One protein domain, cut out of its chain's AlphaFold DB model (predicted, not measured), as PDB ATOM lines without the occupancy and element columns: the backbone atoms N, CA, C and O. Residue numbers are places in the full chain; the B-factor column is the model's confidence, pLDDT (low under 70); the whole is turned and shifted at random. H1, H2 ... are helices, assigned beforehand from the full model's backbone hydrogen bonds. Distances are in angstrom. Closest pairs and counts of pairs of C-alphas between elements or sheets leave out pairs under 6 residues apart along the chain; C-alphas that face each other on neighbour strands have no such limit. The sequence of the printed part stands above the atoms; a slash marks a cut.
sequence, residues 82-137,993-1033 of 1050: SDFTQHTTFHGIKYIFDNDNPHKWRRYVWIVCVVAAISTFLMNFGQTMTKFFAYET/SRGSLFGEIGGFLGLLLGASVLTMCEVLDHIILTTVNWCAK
ATOM      1  N   SER A  82     156.599 185.893 159.546       67.31
ATOM      2  CA  SER A  82     155.462 186.770 159.220       67.31
ATOM      3  C   SER A  82     155.907 188.053 158.521       67.31
ATOM      4  O   SER A  82     155.398 188.395 157.462       67.31
ATOM      5  N   ASP A  83     156.892 188.743 159.081       72.19
ATOM      6  CA  ASP A  83     157.271 190.089 158.656       72.19
ATOM      7  C   ASP A  83     157.982 190.013 157.300       72.19
ATOM      8  O   ASP A  83     157.685 190.783 156.388       72.19
ATOM      9  N   PHE A  84     158.837 188.996 157.126       73.00
ATOM     10  CA  PHE A  84     159.409 188.654 155.826       73.00
ATOM     11  C   PHE A  84     158.309 188.386 154.784       73.00
ATOM     12  O   PHE A  84     158.318 189.002 153.723       73.00
ATOM     13  N   THR A  85     157.314 187.540 155.081       75.50
ATOM     14  CA  THR A  85     156.233 187.230 154.119       75.50
ATOM     15  C   THR A  85     155.288 188.407 153.836       75.50
ATOM     16  O   THR A  85     154.639 188.416 152.791       75.50
ATOM     17  N   GLN A  86     155.220 189.420 154.708       76.25
ATOM     18  CA  GLN A  86     154.403 190.626 154.507       76.25
ATOM     19  C   GLN A  86     155.110 191.747 153.730       76.25
ATOM     20  O   GLN A  86     154.417 192.537 153.069       76.25
ATOM     21  N   HIS A  87     156.443 191.818 153.825       75.94
ATOM     22  CA  HIS A  87     157.283 192.851 153.211       75.94
ATOM     23  C   HIS A  87     158.087 192.378 151.995       75.94
ATOM     24  O   HIS A  87     158.554 193.229 151.242       75.94
ATOM     25  N   THR A  88     158.244 191.068 151.784       78.62
ATOM     26  CA  THR A  88     158.964 190.564 150.613       78.62
ATOM     27  C   THR A  88     158.266 190.945 149.312       78.62
ATOM     28  O   THR A  88     157.038 190.981 149.209       78.62
ATOM     29  N   THR A  89     159.074 191.199 148.291       77.12
ATOM     30  CA  THR A  89     158.622 191.550 146.940       77.12
ATOM     31  C   THR A  89     157.943 190.380 146.195       77.12
ATOM     32  O   THR A  89     157.185 190.611 145.250       77.12
ATOM     33  N   PHE A  90     158.118 189.136 146.662       82.56
ATOM     34  CA  PHE A  90     157.533 187.911 146.092       82.56
ATOM     35  C   PHE A  90     155.987 187.913 146.148       82.56
ATOM     36  O   PHE A  90     155.374 187.692 147.196       82.56
ATOM     37  N   HIS A  91     155.333 188.109 144.999       80.50
ATOM     38  CA  HIS A  91     153.933 188.555 144.912       80.50
ATOM     39  C   HIS A  91     152.901 187.634 145.586       80.50
ATOM     40  O   HIS A  91     151.958 188.113 146.217       80.50
ATOM     41  N   GLY A  92     153.044 186.314 145.441       81.31
ATOM     42  CA  GLY A  92     152.047 185.359 145.938       81.31
ATOM     43  C   GLY A  92     152.210 184.951 147.407       81.31
ATOM     44  O   GLY A  92     151.234 184.537 148.032       81.31
ATOM     45  N   ILE A  93     153.412 185.083 147.980       82.75
ATOM     46  CA  ILE A  93     153.729 184.579 149.329       82.75
ATOM     47  C   ILE A  93     152.903 185.298 150.401       82.75
ATOM     48  O   ILE A  93     152.344 184.647 151.287       82.75
ATOM     49  N   LYS A  94     152.735 186.620 150.277       82.88
ATOM     50  CA  LYS A  94     151.938 187.427 151.207       82.88
ATOM     51  C   LYS A  94     150.529 186.870 151.411       82.88
ATOM     52  O   LYS A  94     150.101 186.697 152.545       82.88
ATOM     53  N   TYR A  95     149.832 186.500 150.337       82.31
ATOM     54  CA  TYR A  95     148.449 186.005 150.403       82.31
ATOM     55  C   TYR A  95     148.302 184.578 150.965       82.31
ATOM     56  O   TYR A  95     147.181 184.150 151.250       82.31
ATOM     57  N   ILE A  96     149.407 183.845 151.139       83.88
ATOM     58  CA  ILE A  96     149.432 182.530 151.793       83.88
ATOM     59  C   ILE A  96     149.540 182.690 153.318       83.88
ATOM     60  O   ILE A  96     148.843 181.993 154.058       83.88
ATOM     61  N   PHE A  97     150.382 183.620 153.782       78.75
ATOM     62  CA  PHE A  97     150.695 183.827 155.204       78.75
ATOM     63  C   PHE A  97     149.931 184.988 155.868       78.75
ATOM     64  O   PHE A  97     150.005 185.148 157.086       78.75
ATOM     65  N   ASP A  98     149.159 185.764 155.102       77.62
ATOM     66  CA  ASP A  98     148.215 186.769 155.601       77.62
ATOM     67  C   ASP A  98     147.183 186.116 156.541       77.62
ATOM     68  O   ASP A  98     146.272 185.386 156.124       77.62
ATOM     69  N   ASN A  99     147.368 186.363 157.840       68.88
ATOM     70  CA  ASN A  99     146.569 185.769 158.904       68.88
ATOM     71  C   ASN A  99     145.196 186.426 159.080       68.88
ATOM     72  O   ASN A  99     144.295 185.754 159.584       68.88
ATOM     73  N   ASP A 100     145.022 187.661 158.610       68.19
ATOM     74  CA  ASP A 100     143.842 188.491 158.870       68.19
ATOM     75  C   ASP A 100     142.683 188.182 157.905       68.19
ATOM     76  O   ASP A 100     141.525 188.506 158.171       68.19
ATOM     77  N   ASN A 101     142.956 187.479 156.798       65.50
ATOM     78  CA  ASN A 101     141.920 186.973 155.896       65.50
ATOM     79  C   ASN A 101     141.051 185.870 156.545       65.50
ATOM     80  O   ASN A 101     141.573 184.774 156.798       65.50
ATOM     81  N   PRO A 102     139.718 186.059 156.687       66.00
ATOM     82  CA  PRO A 102     138.822 185.057 157.280       66.00
ATOM     83  C   PRO A 102     138.529 183.867 156.347       66.00
ATOM     84  O   PRO A 102     138.164 182.777 156.795       66.00
ATOM     85  N   HIS A 103     138.682 184.043 155.032       78.88
ATOM     86  CA  HIS A 103     138.308 183.042 154.033       78.88
ATOM     87  C   HIS A 103     139.456 182.074 153.715       78.88
ATOM     88  O   HIS A 103     140.245 182.300 152.799       78.88
ATOM     89  N   LYS A 104     139.509 180.940 154.428       78.62
ATOM     90  CA  LYS A 104     140.536 179.893 154.236       78.62
ATOM     91  C   LYS A 104     140.666 179.403 152.782       78.62
ATOM     92  O   LYS A 104     141.778 179.115 152.349       78.62
ATOM     93  N   TRP A 105     139.574 179.370 152.008       81.88
ATOM     94  CA  TRP A 105     139.600 178.970 150.591       81.88
ATOM     95  C   TRP A 105     140.512 179.863 149.731       81.88
ATOM     96  O   TRP A 105     141.207 179.353 148.855       81.88
ATOM     97  N   ARG A 106     140.601 181.169 150.035       83.38
ATOM     98  CA  ARG A 106     141.487 182.117 149.337       83.38
ATOM     99  C   ARG A 106     142.957 181.706 149.475       83.38
ATOM    100  O   ARG A 106     143.690 181.782 148.495       83.38
ATOM    101  N   ARG A 107     143.377 181.220 150.653       84.56
ATOM    102  CA  ARG A 107     144.759 180.753 150.880       84.56
ATOM    103  C   ARG A 107     145.077 179.518 150.031       84.56
ATOM    104  O   ARG A 107     146.138 179.479 149.423       84.56
ATOM    105  N   TYR A 108     144.151 178.561 149.906       85.56
ATOM    106  CA  TYR A 108     144.341 177.391 149.033       85.56
ATOM    107  C   TYR A 108     144.497 177.773 147.554       85.56
ATOM    108  O   TYR A 108     145.376 177.232 146.889       85.56
ATOM    109  N   VAL A 109     143.714 178.738 147.052       88.50
ATOM    110  CA  VAL A 109     143.877 179.254 145.677       88.50
ATOM    111  C   VAL A 109     145.271 179.860 145.483       88.50
ATOM    112  O   VAL A 109     145.967 179.488 144.543       88.50
ATOM    113  N   TRP A 110     145.728 180.720 146.401       87.81
ATOM    114  CA  TRP A 110     147.069 181.314 146.309       87.81
ATOM    115  C   TRP A 110     148.204 180.292 146.450       87.81
ATOM    116  O   TRP A 110     149.203 180.422 145.749       87.81
ATOM    117  N   ILE A 111     148.044 179.243 147.265       88.62
ATOM    118  CA  ILE A 111     148.992 178.116 147.322       88.62
ATOM    119  C   ILE A 111     149.092 177.430 145.952       88.62
ATOM    120  O   ILE A 111     150.201 177.238 145.461       88.62
ATOM    121  N   VAL A 112     147.965 177.107 145.306       91.12
ATOM    122  CA  VAL A 112     147.965 176.471 143.974       91.12
ATOM    123  C   VAL A 112     148.605 177.382 142.923       91.12
ATOM    124  O   VAL A 112     149.452 176.918 142.161       91.12
ATOM    125  N   CYS A 113     148.277 178.677 142.908       90.31
ATOM    126  CA  CYS A 113     148.881 179.639 141.981       90.31
ATOM    127  C   CYS A 113     150.398 179.791 142.188       90.31
ATOM    128  O   CYS A 113     151.140 179.817 141.210       90.31
ATOM    129  N   VAL A 114     150.876 179.852 143.437       89.94
ATOM    130  CA  VAL A 114     152.314 179.954 143.744       89.94
ATOM    131  C   VAL A 114     153.057 178.666 143.401       89.94
ATOM    132  O   VAL A 114     154.138 178.739 142.824       89.94
ATOM    133  N   VAL A 115     152.486 177.491 143.685       91.31
ATOM    134  CA  VAL A 115     153.081 176.208 143.275       91.31
ATOM    135  C   VAL A 115     153.165 176.119 141.752       91.31
ATOM    136  O   VAL A 115     154.234 175.810 141.237       91.31
ATOM    137  N   ALA A 116     152.097 176.468 141.026       92.25
ATOM    138  CA  ALA A 116     152.108 176.487 139.565       92.25
ATOM    139  C   ALA A 116     153.167 177.456 139.007       92.25
ATOM    140  O   ALA A 116     153.945 177.067 138.141       92.25
ATOM    141  N   ALA A 117     153.266 178.674 139.550       91.56
ATOM    142  CA  ALA A 117     154.274 179.652 139.142       91.56
ATOM    143  C   ALA A 117     155.713 179.177 139.418       91.56
ATOM    144  O   ALA A 117     156.583 179.336 138.562       91.56
ATOM    145  N   ILE A 118     155.964 178.539 140.568       91.25
ATOM    146  CA  ILE A 118     157.268 177.945 140.905       91.25
ATOM    147  C   ILE A 118     157.587 176.765 139.978       91.25
ATOM    148  O   ILE A 118     158.706 176.683 139.478       91.25
ATOM    149  N   SER A 119     156.630 175.880 139.688       93.81
ATOM    150  CA  SER A 119     156.820 174.785 138.726       93.81
ATOM    151  C   SER A 119     157.134 175.311 137.323       93.81
ATOM    152  O   SER A 119     158.098 174.860 136.709       93.81
ATOM    153  N   THR A 120     156.391 176.309 136.833       92.75
ATOM    154  CA  THR A 120     156.666 176.959 135.543       92.75
ATOM    155  C   THR A 120     158.034 177.644 135.537       92.75
ATOM    156  O   THR A 120     158.762 177.522 134.552       92.75
ATOM    157  N   PHE A 121     158.429 178.308 136.629       93.44
ATOM    158  CA  PHE A 121     159.756 178.912 136.760       93.44
ATOM    159  C   PHE A 121     160.864 177.855 136.701       93.44
ATOM    160  O   PHE A 121     161.794 178.001 135.917       93.44
ATOM    161  N   LEU A 122     160.744 176.760 137.459       93.38
ATOM    162  CA  LEU A 122     161.729 175.674 137.468       93.38
ATOM    163  C   LEU A 122     161.839 174.970 136.106       93.38
ATOM    164  O   LEU A 122     162.942 174.610 135.703       93.38
ATOM    165  N   MET A 123     160.732 174.827 135.367       94.44
ATOM    166  CA  MET A 123     160.754 174.304 133.995       94.44
ATOM    167  C   MET A 123     161.488 175.245 133.027       94.44
ATOM    168  O   MET A 123     162.362 174.787 132.295       94.44
ATOM    169  N   ASN A 124     161.189 176.550 133.044       93.75
ATOM    170  CA  ASN A 124     161.867 177.528 132.179       93.75
ATOM    171  C   ASN A 124     163.350 177.696 132.556       93.75
ATOM    172  O   ASN A 124     164.206 177.758 131.677       93.75
ATOM    173  N   PHE A 125     163.675 177.697 133.852       93.56
ATOM    174  CA  PHE A 125     165.049 177.695 134.356       93.56
ATOM    175  C   PHE A 125     165.811 176.449 133.888       93.56
ATOM    176  O   PHE A 125     166.921 176.570 133.377       93.56
ATOM    177  N   GLY A 126     165.197 175.263 133.982       94.44
ATOM    178  CA  GLY A 126     165.757 174.020 133.452       94.44
ATOM    179  C   GLY A 126     166.024 174.094 131.947       94.44
ATOM    180  O   GLY A 126     167.132 173.790 131.516       94.44
ATOM    181  N   GLN A 127     165.056 174.581 131.162       94.19
ATOM    182  CA  GLN A 127     165.205 174.759 129.712       94.19
ATOM    183  C   GLN A 127     166.314 175.760 129.349       94.19
ATOM    184  O   GLN A 127     167.150 175.475 128.493       94.19
ATOM    185  N   THR A 128     166.365 176.906 130.029       93.38
ATOM    186  CA  THR A 128     167.398 177.939 129.834       93.38
ATOM    187  C   THR A 128     168.788 177.406 130.189       93.38
ATOM    188  O   THR A 128     169.745 177.637 129.453       93.38
ATOM    189  N   MET A 129     168.903 176.616 131.263       93.38
ATOM    190  CA  MET A 129     170.150 175.933 131.612       93.38
ATOM    191  C   MET A 129     170.542 174.887 130.563       93.38
ATOM    192  O   MET A 129     171.705 174.850 130.176       93.38
ATOM    193  N   THR A 130     169.607 174.085 130.039       93.44
ATOM    194  CA  THR A 130     169.932 173.135 128.958       93.44
ATOM    195  C   THR A 130     170.372 173.829 127.669       93.44
ATOM    196  O   THR A 130     171.288 173.330 127.031       93.44
ATOM    197  N   LYS A 131     169.809 174.998 127.320       91.00
ATOM    198  CA  LYS A 131     170.291 175.814 126.187       91.00
ATOM    199  C   LYS A 131     171.707 176.344 126.430       91.00
ATOM    200  O   LYS A 131     172.567 176.227 125.566       91.00
ATOM    201  N   PHE A 132     171.972 176.895 127.615       92.19
ATOM    202  CA  PHE A 132     173.296 177.419 127.960       92.19
ATOM    203  C   PHE A 132     174.375 176.322 127.942       92.19
ATOM    204  O   PHE A 132     175.441 176.517 127.365       92.19
ATOM    205  N   PHE A 133     174.079 175.142 128.498       93.69
ATOM    206  CA  PHE A 133     174.989 173.991 128.489       93.69
ATOM    207  C   PHE A 133     174.981 173.172 127.185       93.69
ATOM    208  O   PHE A 133     175.761 172.228 127.073       93.69
ATOM    209  N   ALA A 134     174.164 173.534 126.190       93.19
ATOM    210  CA  ALA A 134     174.308 173.044 124.817       93.19
ATOM    211  C   ALA A 134     175.427 173.776 124.048       93.19
ATOM    212  O   ALA A 134     175.836 173.313 122.989       93.19
ATOM    213  N   TYR A 135     175.935 174.898 124.584       92.75
ATOM    214  CA  TYR A 135     177.038 175.699 124.030       92.75
ATOM    215  C   TYR A 135     176.848 176.171 122.575       92.75
ATOM    216  O   TYR A 135     177.824 176.529 121.914       92.75
ATOM    217  N   GLU A 136     175.598 176.233 122.100       91.81
ATOM    218  CA  GLU A 136     175.218 176.610 120.733       91.81
ATOM    219  C   GLU A 136     175.905 177.902 120.249       91.81
ATOM    220  O   GLU A 136     176.138 178.848 121.014       91.81
ATOM    221  N   THR A 137     176.212 177.959 118.951       93.94
ATOM    222  CA  THR A 137     176.880 179.096 118.309       93.94
ATOM    223  C   THR A 137     176.165 179.555 117.044       93.94
ATOM    224  O   THR A 137     175.551 178.771 116.326       93.94
ATOM    225  N   SER A 993     174.761 184.001 125.178       89.94
ATOM    226  CA  SER A 993     175.768 184.606 126.057       89.94
ATOM    227  C   SER A 993     175.408 184.520 127.548       89.94
ATOM    228  O   SER A 993     174.238 184.455 127.937       89.94
ATOM    229  N   ARG A 994     176.413 184.674 128.419       90.25
ATOM    230  CA  ARG A 994     176.208 184.807 129.878       90.25
ATOM    231  C   ARG A 994     175.287 185.978 130.257       90.25
ATOM    232  O   ARG A 994     174.582 185.896 131.257       90.25
ATOM    233  N   GLY A 995     175.270 187.056 129.465       89.62
ATOM    234  CA  GLY A 995     174.336 188.172 129.658       89.62
ATOM    235  C   GLY A 995     172.890 187.766 129.365       89.62
ATOM    236  O   GLY A 995     171.991 188.084 130.143       89.62
ATOM    237  N   SER A 996     172.684 186.991 128.296       89.38
ATOM    238  CA  SER A 996     171.389 186.413 127.919       89.38
ATOM    239  C   SER A 996     170.858 185.470 129.006       89.38
ATOM    240  O   SER A 996     169.697 185.579 129.388       89.38
ATOM    241  N   LEU A 997     171.728 184.624 129.576       91.62
ATOM    242  CA  LEU A 997     171.406 183.720 130.688       91.62
ATOM    243  C   LEU A 997     170.830 184.468 131.902       91.62
ATOM    244  O   LEU A 997     169.747 184.130 132.381       91.62
ATOM    245  N   PHE A 998     171.522 185.501 132.397       90.81
ATOM    246  CA  PHE A 998     171.019 186.290 133.529       90.81
ATOM    247  C   PHE A 998     169.773 187.114 133.167       90.81
ATOM    248  O   PHE A 998     168.904 187.295 134.021       90.81
ATOM    249  N   GLY A 999     169.657 187.562 131.912       91.75
ATOM    250  CA  GLY A 999     168.473 188.245 131.388       91.75
ATOM    251  C   GLY A 999     167.219 187.364 131.395       91.75
ATOM    252  O   GLY A 999     166.204 187.769 131.959       91.75
ATOM    253  N   GLU A1000     167.288 186.150 130.836       93.06
ATOM    254  CA  GLU A1000     166.164 185.201 130.835       93.06
ATOM    255  C   GLU A1000     165.795 184.762 132.258       93.06
ATOM    256  O   GLU A1000     164.627 184.846 132.638       93.06
ATOM    257  N   ILE A1001     166.773 184.373 133.089       91.81
ATOM    258  CA  ILE A1001     166.511 183.956 134.478       91.81
ATOM    259  C   ILE A1001     165.852 185.090 135.273       91.81
ATOM    260  O   ILE A1001     164.851 184.854 135.950       91.81
ATOM    261  N   GLY A1002     166.371 186.319 135.175       90.00
ATOM    262  CA  GLY A1002     165.782 187.494 135.820       90.00
ATOM    263  C   GLY A1002     164.381 187.819 135.296       90.00
ATOM    264  O   GLY A1002     163.495 188.152 136.083       90.00
ATOM    265  N   GLY A1003     164.156 187.654 133.989       90.75
ATOM    266  CA  GLY A1003     162.853 187.813 133.346       90.75
ATOM    267  C   GLY A1003     161.812 186.825 133.871       90.75
ATOM    268  O   GLY A1003     160.742 187.244 134.310       90.75
ATOM    269  N   PHE A1004     162.125 185.526 133.903       91.50
ATOM    270  CA  PHE A1004     161.222 184.502 134.441       91.50
ATOM    271  C   PHE A1004     160.997 184.654 135.954       91.50
ATOM    272  O   PHE A1004     159.871 184.478 136.421       91.50
ATOM    273  N   LEU A1005     162.035 185.016 136.718       88.81
ATOM    274  CA  LEU A1005     161.953 185.255 138.163       88.81
ATOM    275  C   LEU A1005     161.000 186.422 138.483       88.81
ATOM    276  O   LEU A1005     160.118 186.293 139.339       88.81
ATOM    277  N   GLY A1006     161.135 187.530 137.748       89.06
ATOM    278  CA  GLY A1006     160.272 188.701 137.875       89.06
ATOM    279  C   GLY A1006     158.840 188.429 137.416       89.06
ATOM    280  O   GLY A1006     157.900 188.708 138.155       89.06
ATOM    281  N   LEU A1007     158.664 187.840 136.229       88.88
ATOM    282  CA  LEU A1007     157.348 187.621 135.622       88.88
ATOM    283  C   LEU A1007     156.484 186.611 136.390       88.88
ATOM    284  O   LEU A1007     155.281 186.820 136.524       88.88
ATOM    285  N   LEU A1008     157.074 185.510 136.871       88.38
ATOM    286  CA  LEU A1008     156.316 184.415 137.487       88.38
ATOM    287  C   LEU A1008     156.176 184.570 139.004       88.38
ATOM    288  O   LEU A1008     155.135 184.223 139.558       88.38
ATOM    289  N   LEU A1009     157.208 185.075 139.690       86.94
ATOM    290  CA  LEU A1009     157.246 185.125 141.158       86.94
ATOM    291  C   LEU A1009     157.130 186.554 141.719       86.94
ATOM    292  O   LEU A1009     156.927 186.727 142.924       86.94
ATOM    293  N   GLY A1010     157.261 187.583 140.875       82.56
ATOM    294  CA  GLY A1010     157.427 188.975 141.313       82.56
ATOM    295  C   GLY A1010     158.781 189.248 141.975       82.56
ATOM    296  O   GLY A1010     158.960 190.285 142.610       82.56
ATOM    297  N   ALA A1011     159.717 188.298 141.883       82.25
ATOM    298  CA  ALA A1011     160.981 188.335 142.596       82.25
ATOM    299  C   ALA A1011     162.092 188.972 141.746       82.25
ATOM    300  O   ALA A1011     162.154 188.837 140.528       82.25
ATOM    301  N   SER A1012     162.986 189.680 142.420       82.38
ATOM    302  CA  SER A1012     164.069 190.480 141.855       82.38
ATOM    303  C   SER A1012     165.383 190.193 142.586       82.38
ATOM    304  O   SER A1012     165.413 189.472 143.586       82.38
ATOM    305  N   VAL A1013     166.477 190.822 142.143       78.88
ATOM    306  CA  VAL A1013     167.759 190.790 142.871       78.88
ATOM    307  C   VAL A1013     167.596 191.301 144.311       78.88
ATOM    308  O   VAL A1013     168.185 190.728 145.224       78.88
ATOM    309  N   LEU A1014     166.733 192.299 144.549       79.44
ATOM    310  CA  LEU A1014     166.434 192.773 145.906       79.44
ATOM    311  C   LEU A1014     165.752 191.687 146.746       79.44
ATOM    312  O   LEU A1014     166.138 191.493 147.890       79.44
ATOM    313  N   THR A1015     164.838 190.902 146.169       80.25
ATOM    314  CA  THR A1015     164.209 189.748 146.839       80.25
ATOM    315  C   THR A1015     165.235 188.675 147.209       80.25
ATOM    316  O   THR A1015     165.154 188.073 148.277       80.25
ATOM    317  N   MET A1016     166.245 188.450 146.362       76.06
ATOM    318  CA  MET A1016     167.357 187.551 146.693       76.06
ATOM    319  C   MET A1016     168.204 188.110 147.845       76.06
ATOM    320  O   MET A1016     168.572 187.358 148.744       76.06
ATOM    321  N   CYS A1017     168.459 189.422 147.875       80.56
ATOM    322  CA  CYS A1017     169.117 190.083 149.002       80.56
ATOM    323  C   CYS A1017     168.276 190.030 150.294       80.56
ATOM    324  O   CYS A1017     168.840 189.759 151.347       80.56
ATOM    325  N   GLU A1018     166.951 190.211 150.228       79.62
ATOM    326  CA  GLU A1018     166.017 190.051 151.359       79.62
ATOM    327  C   GLU A1018     166.083 188.626 151.945       79.62
ATOM    328  O   GLU A1018     166.131 188.447 153.164       79.62
ATOM    329  N   VAL A1019     166.109 187.602 151.081       78.12
ATOM    330  CA  VAL A1019     166.235 186.190 151.481       78.12
ATOM    331  C   VAL A1019     167.606 185.908 152.097       78.12
ATOM    332  O   VAL A1019     167.680 185.255 153.137       78.12
ATOM    333  N   LEU A1020     168.691 186.405 151.497       79.81
ATOM    334  CA  LEU A1020     170.049 186.214 152.014       79.81
ATOM    335  C   LEU A1020     170.261 186.935 153.351       79.81
ATOM    336  O   LEU A1020     170.822 186.334 154.261       79.81
ATOM    337  N   ASP A1021     169.753 188.160 153.513       80.88
ATOM    338  CA  ASP A1021     169.705 188.880 154.792       80.88
ATOM    339  C   ASP A1021     168.978 188.050 155.862       80.88
ATOM    340  O   ASP A1021     169.537 187.766 156.923       80.88
ATOM    341  N   HIS A1022     167.777 187.545 155.558       75.69
ATOM    342  CA  HIS A1022     167.027 186.701 156.489       75.69
ATOM    343  C   HIS A1022     167.764 185.390 156.832       75.69
ATOM    344  O   HIS A1022     167.793 184.988 157.999       75.69
ATOM    345  N   ILE A1023     168.417 184.734 155.864       80.25
ATOM    346  CA  ILE A1023     169.228 183.523 156.096       80.25
ATOM    347  C   ILE A1023     170.466 183.837 156.950       80.25
ATOM    348  O   ILE A1023     170.769 183.085 157.878       80.25
ATOM    349  N   ILE A1024     171.165 184.944 156.694       80.81
ATOM    350  CA  ILE A1024     172.339 185.365 157.471       80.81
ATOM    351  C   ILE A1024     171.918 185.691 158.908       80.81
ATOM    352  O   ILE A1024     172.471 185.115 159.845       80.81
ATOM    353  N   LEU A1025     170.894 186.527 159.103       75.81
ATOM    354  CA  LEU A1025     170.390 186.906 160.426       75.81
ATOM    355  C   LEU A1025     169.879 185.700 161.229       75.81
ATOM    356  O   LEU A1025     170.162 185.596 162.426       75.81
ATOM    357  N   THR A1026     169.170 184.758 160.597       75.00
ATOM    358  CA  THR A1026     168.705 183.534 161.275       75.00
ATOM    359  C   THR A1026     169.848 182.563 161.575       75.00
ATOM    360  O   THR A1026     169.888 182.009 162.676       75.00
ATOM    361  N   THR A1027     170.830 182.410 160.680       77.00
ATOM    362  CA  THR A1027     172.008 181.548 160.894       77.00
ATOM    363  C   THR A1027     172.932 182.107 161.979       77.00
ATOM    364  O   THR A1027     173.362 181.367 162.865       77.00
ATOM    365  N   VAL A1028     173.180 183.421 161.988       76.69
ATOM    366  CA  VAL A1028     173.931 184.113 163.051       76.69
ATOM    367  C   VAL A1028     173.223 183.944 164.397       76.69
ATOM    368  O   VAL A1028     173.861 183.544 165.375       76.69
ATOM    369  N   ASN A1029     171.902 184.142 164.455       69.38
ATOM    370  CA  ASN A1029     171.126 183.932 165.680       69.38
ATOM    371  C   ASN A1029     171.071 182.457 166.124       69.38
ATOM    372  O   ASN A1029     171.065 182.178 167.326       69.38
ATOM    373  N   TRP A1030     171.086 181.494 165.199       71.56
ATOM    374  CA  TRP A1030     171.193 180.063 165.511       71.56
ATOM    375  C   TRP A1030     172.570 179.708 166.089       71.56
ATOM    376  O   TRP A1030     172.651 179.051 167.129       71.56
ATOM    377  N   CYS A1031     173.652 180.221 165.497       68.19
ATOM    378  CA  CYS A1031     175.012 180.100 166.023       68.19
ATOM    379  C   CYS A1031     175.163 180.760 167.407       68.19
ATOM    380  O   CYS A1031     175.774 180.173 168.305       68.19
ATOM    381  N   ALA A1032     174.552 181.929 167.621       66.25
ATOM    382  CA  ALA A1032     174.504 182.592 168.923       66.25
ATOM    383  C   ALA A1032     173.725 181.763 169.962       66.25
ATOM    384  O   ALA A1032     174.224 181.537 171.065       66.25
ATOM    385  N   LYS A1033     172.554 181.213 169.604       64.62
ATOM    386  CA  LYS A1033     171.779 180.299 170.466       64.62
ATOM    387  C   LYS A1033     172.515 178.982 170.756       64.62
ATOM    388  O   LYS A1033     172.349 178.443 171.847       64.62
TER     389      LYS A1033
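This is residues 82 to 137 and 993 to 1033 of the 1050 residues of an uncharacterized protein of Capitella teleta (UniProt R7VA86). A long helix, H3, and the shorter H4 run side by side in opposite ways and make the long axis of a flat, loose model. Two short helices, H1 and H2, fold back over the first part of H3, where H2 packs on H3 and H1 packs on H2, while H5 turns away from the end of H4 as an arm whose residues 1023 to 1033 stick out. The printed part has 97 residues, with five named helices in the order H1, H2, H3, H4, H5 and no named strand; the class is all helix. It is loose, with a radius of gyration of the C-alphas of 16.6 A, and spans 53 by 39 by 18 A.

H3, the longest helix, holds residues 104 to 132 and measures 42.1 A from first to last C-alpha, from C-alpha 104 at (140.536, 179.893, 154.236) to C-alpha 132 at (173.296, 177.419, 127.960). H4 is residues 994 to 1009, 22.1 A long. H5 is residues 1013 to 1033, 29.8 A long, and ends with C-alpha 1033 at (171.779, 180.299, 170.466). H2 is residues 93 to 97, 6.7 A long. H1 is residues 82 to 87, 8.7 A long, and begins with C-alpha 82 at (155.462, 186.770, 159.220).

H3 and H4 touch, with the closest C-alphas, those of Ala 117 and Leu 1008, 5.4 A apart. They run opposite ways at a shallow tilt of 12 degrees. H3 touches H2 with residues 107 to 114 alone; the closest C-alphas are those of Ile 96 and Arg 107, 5.1 A apart. H1 and H2 touch, closest at the C-alphas of Thr 85 and Lys 94, 5.2 A apart. H1 and H5 are close but not clearly touching, with the C-alphas of Phe 84 and His 1022 7.9 A apart, at a shallow tilt of 25 degrees, opposite ways. H4 and H5 are apart, but only just, with their closest C-alphas 8.0 A apart. H3 and H5 are apart. In H1, H2, H3, H4 and H5, every O i to N i+4 pair is within hydrogen-bond range.

The two C-alphas farthest apart are those of Pro 102 and Thr 137, at 54.8 A. Residues 138 to 992 are cut out and not printed, and C-alphas 137 and 993 are 9.6 A apart across the cut, in the link from H3 to H4. Of the links that are printed whole, H1 to H2 and H4 to H5 are tight and H2 to H3 is short. Residues 1023 to 1033 of H5 stand free. The mean pLDDT of the printed part is 83.9; residue 82, residues 99 to 102, residue 1029 and residues 1031 to 1033 are under 70.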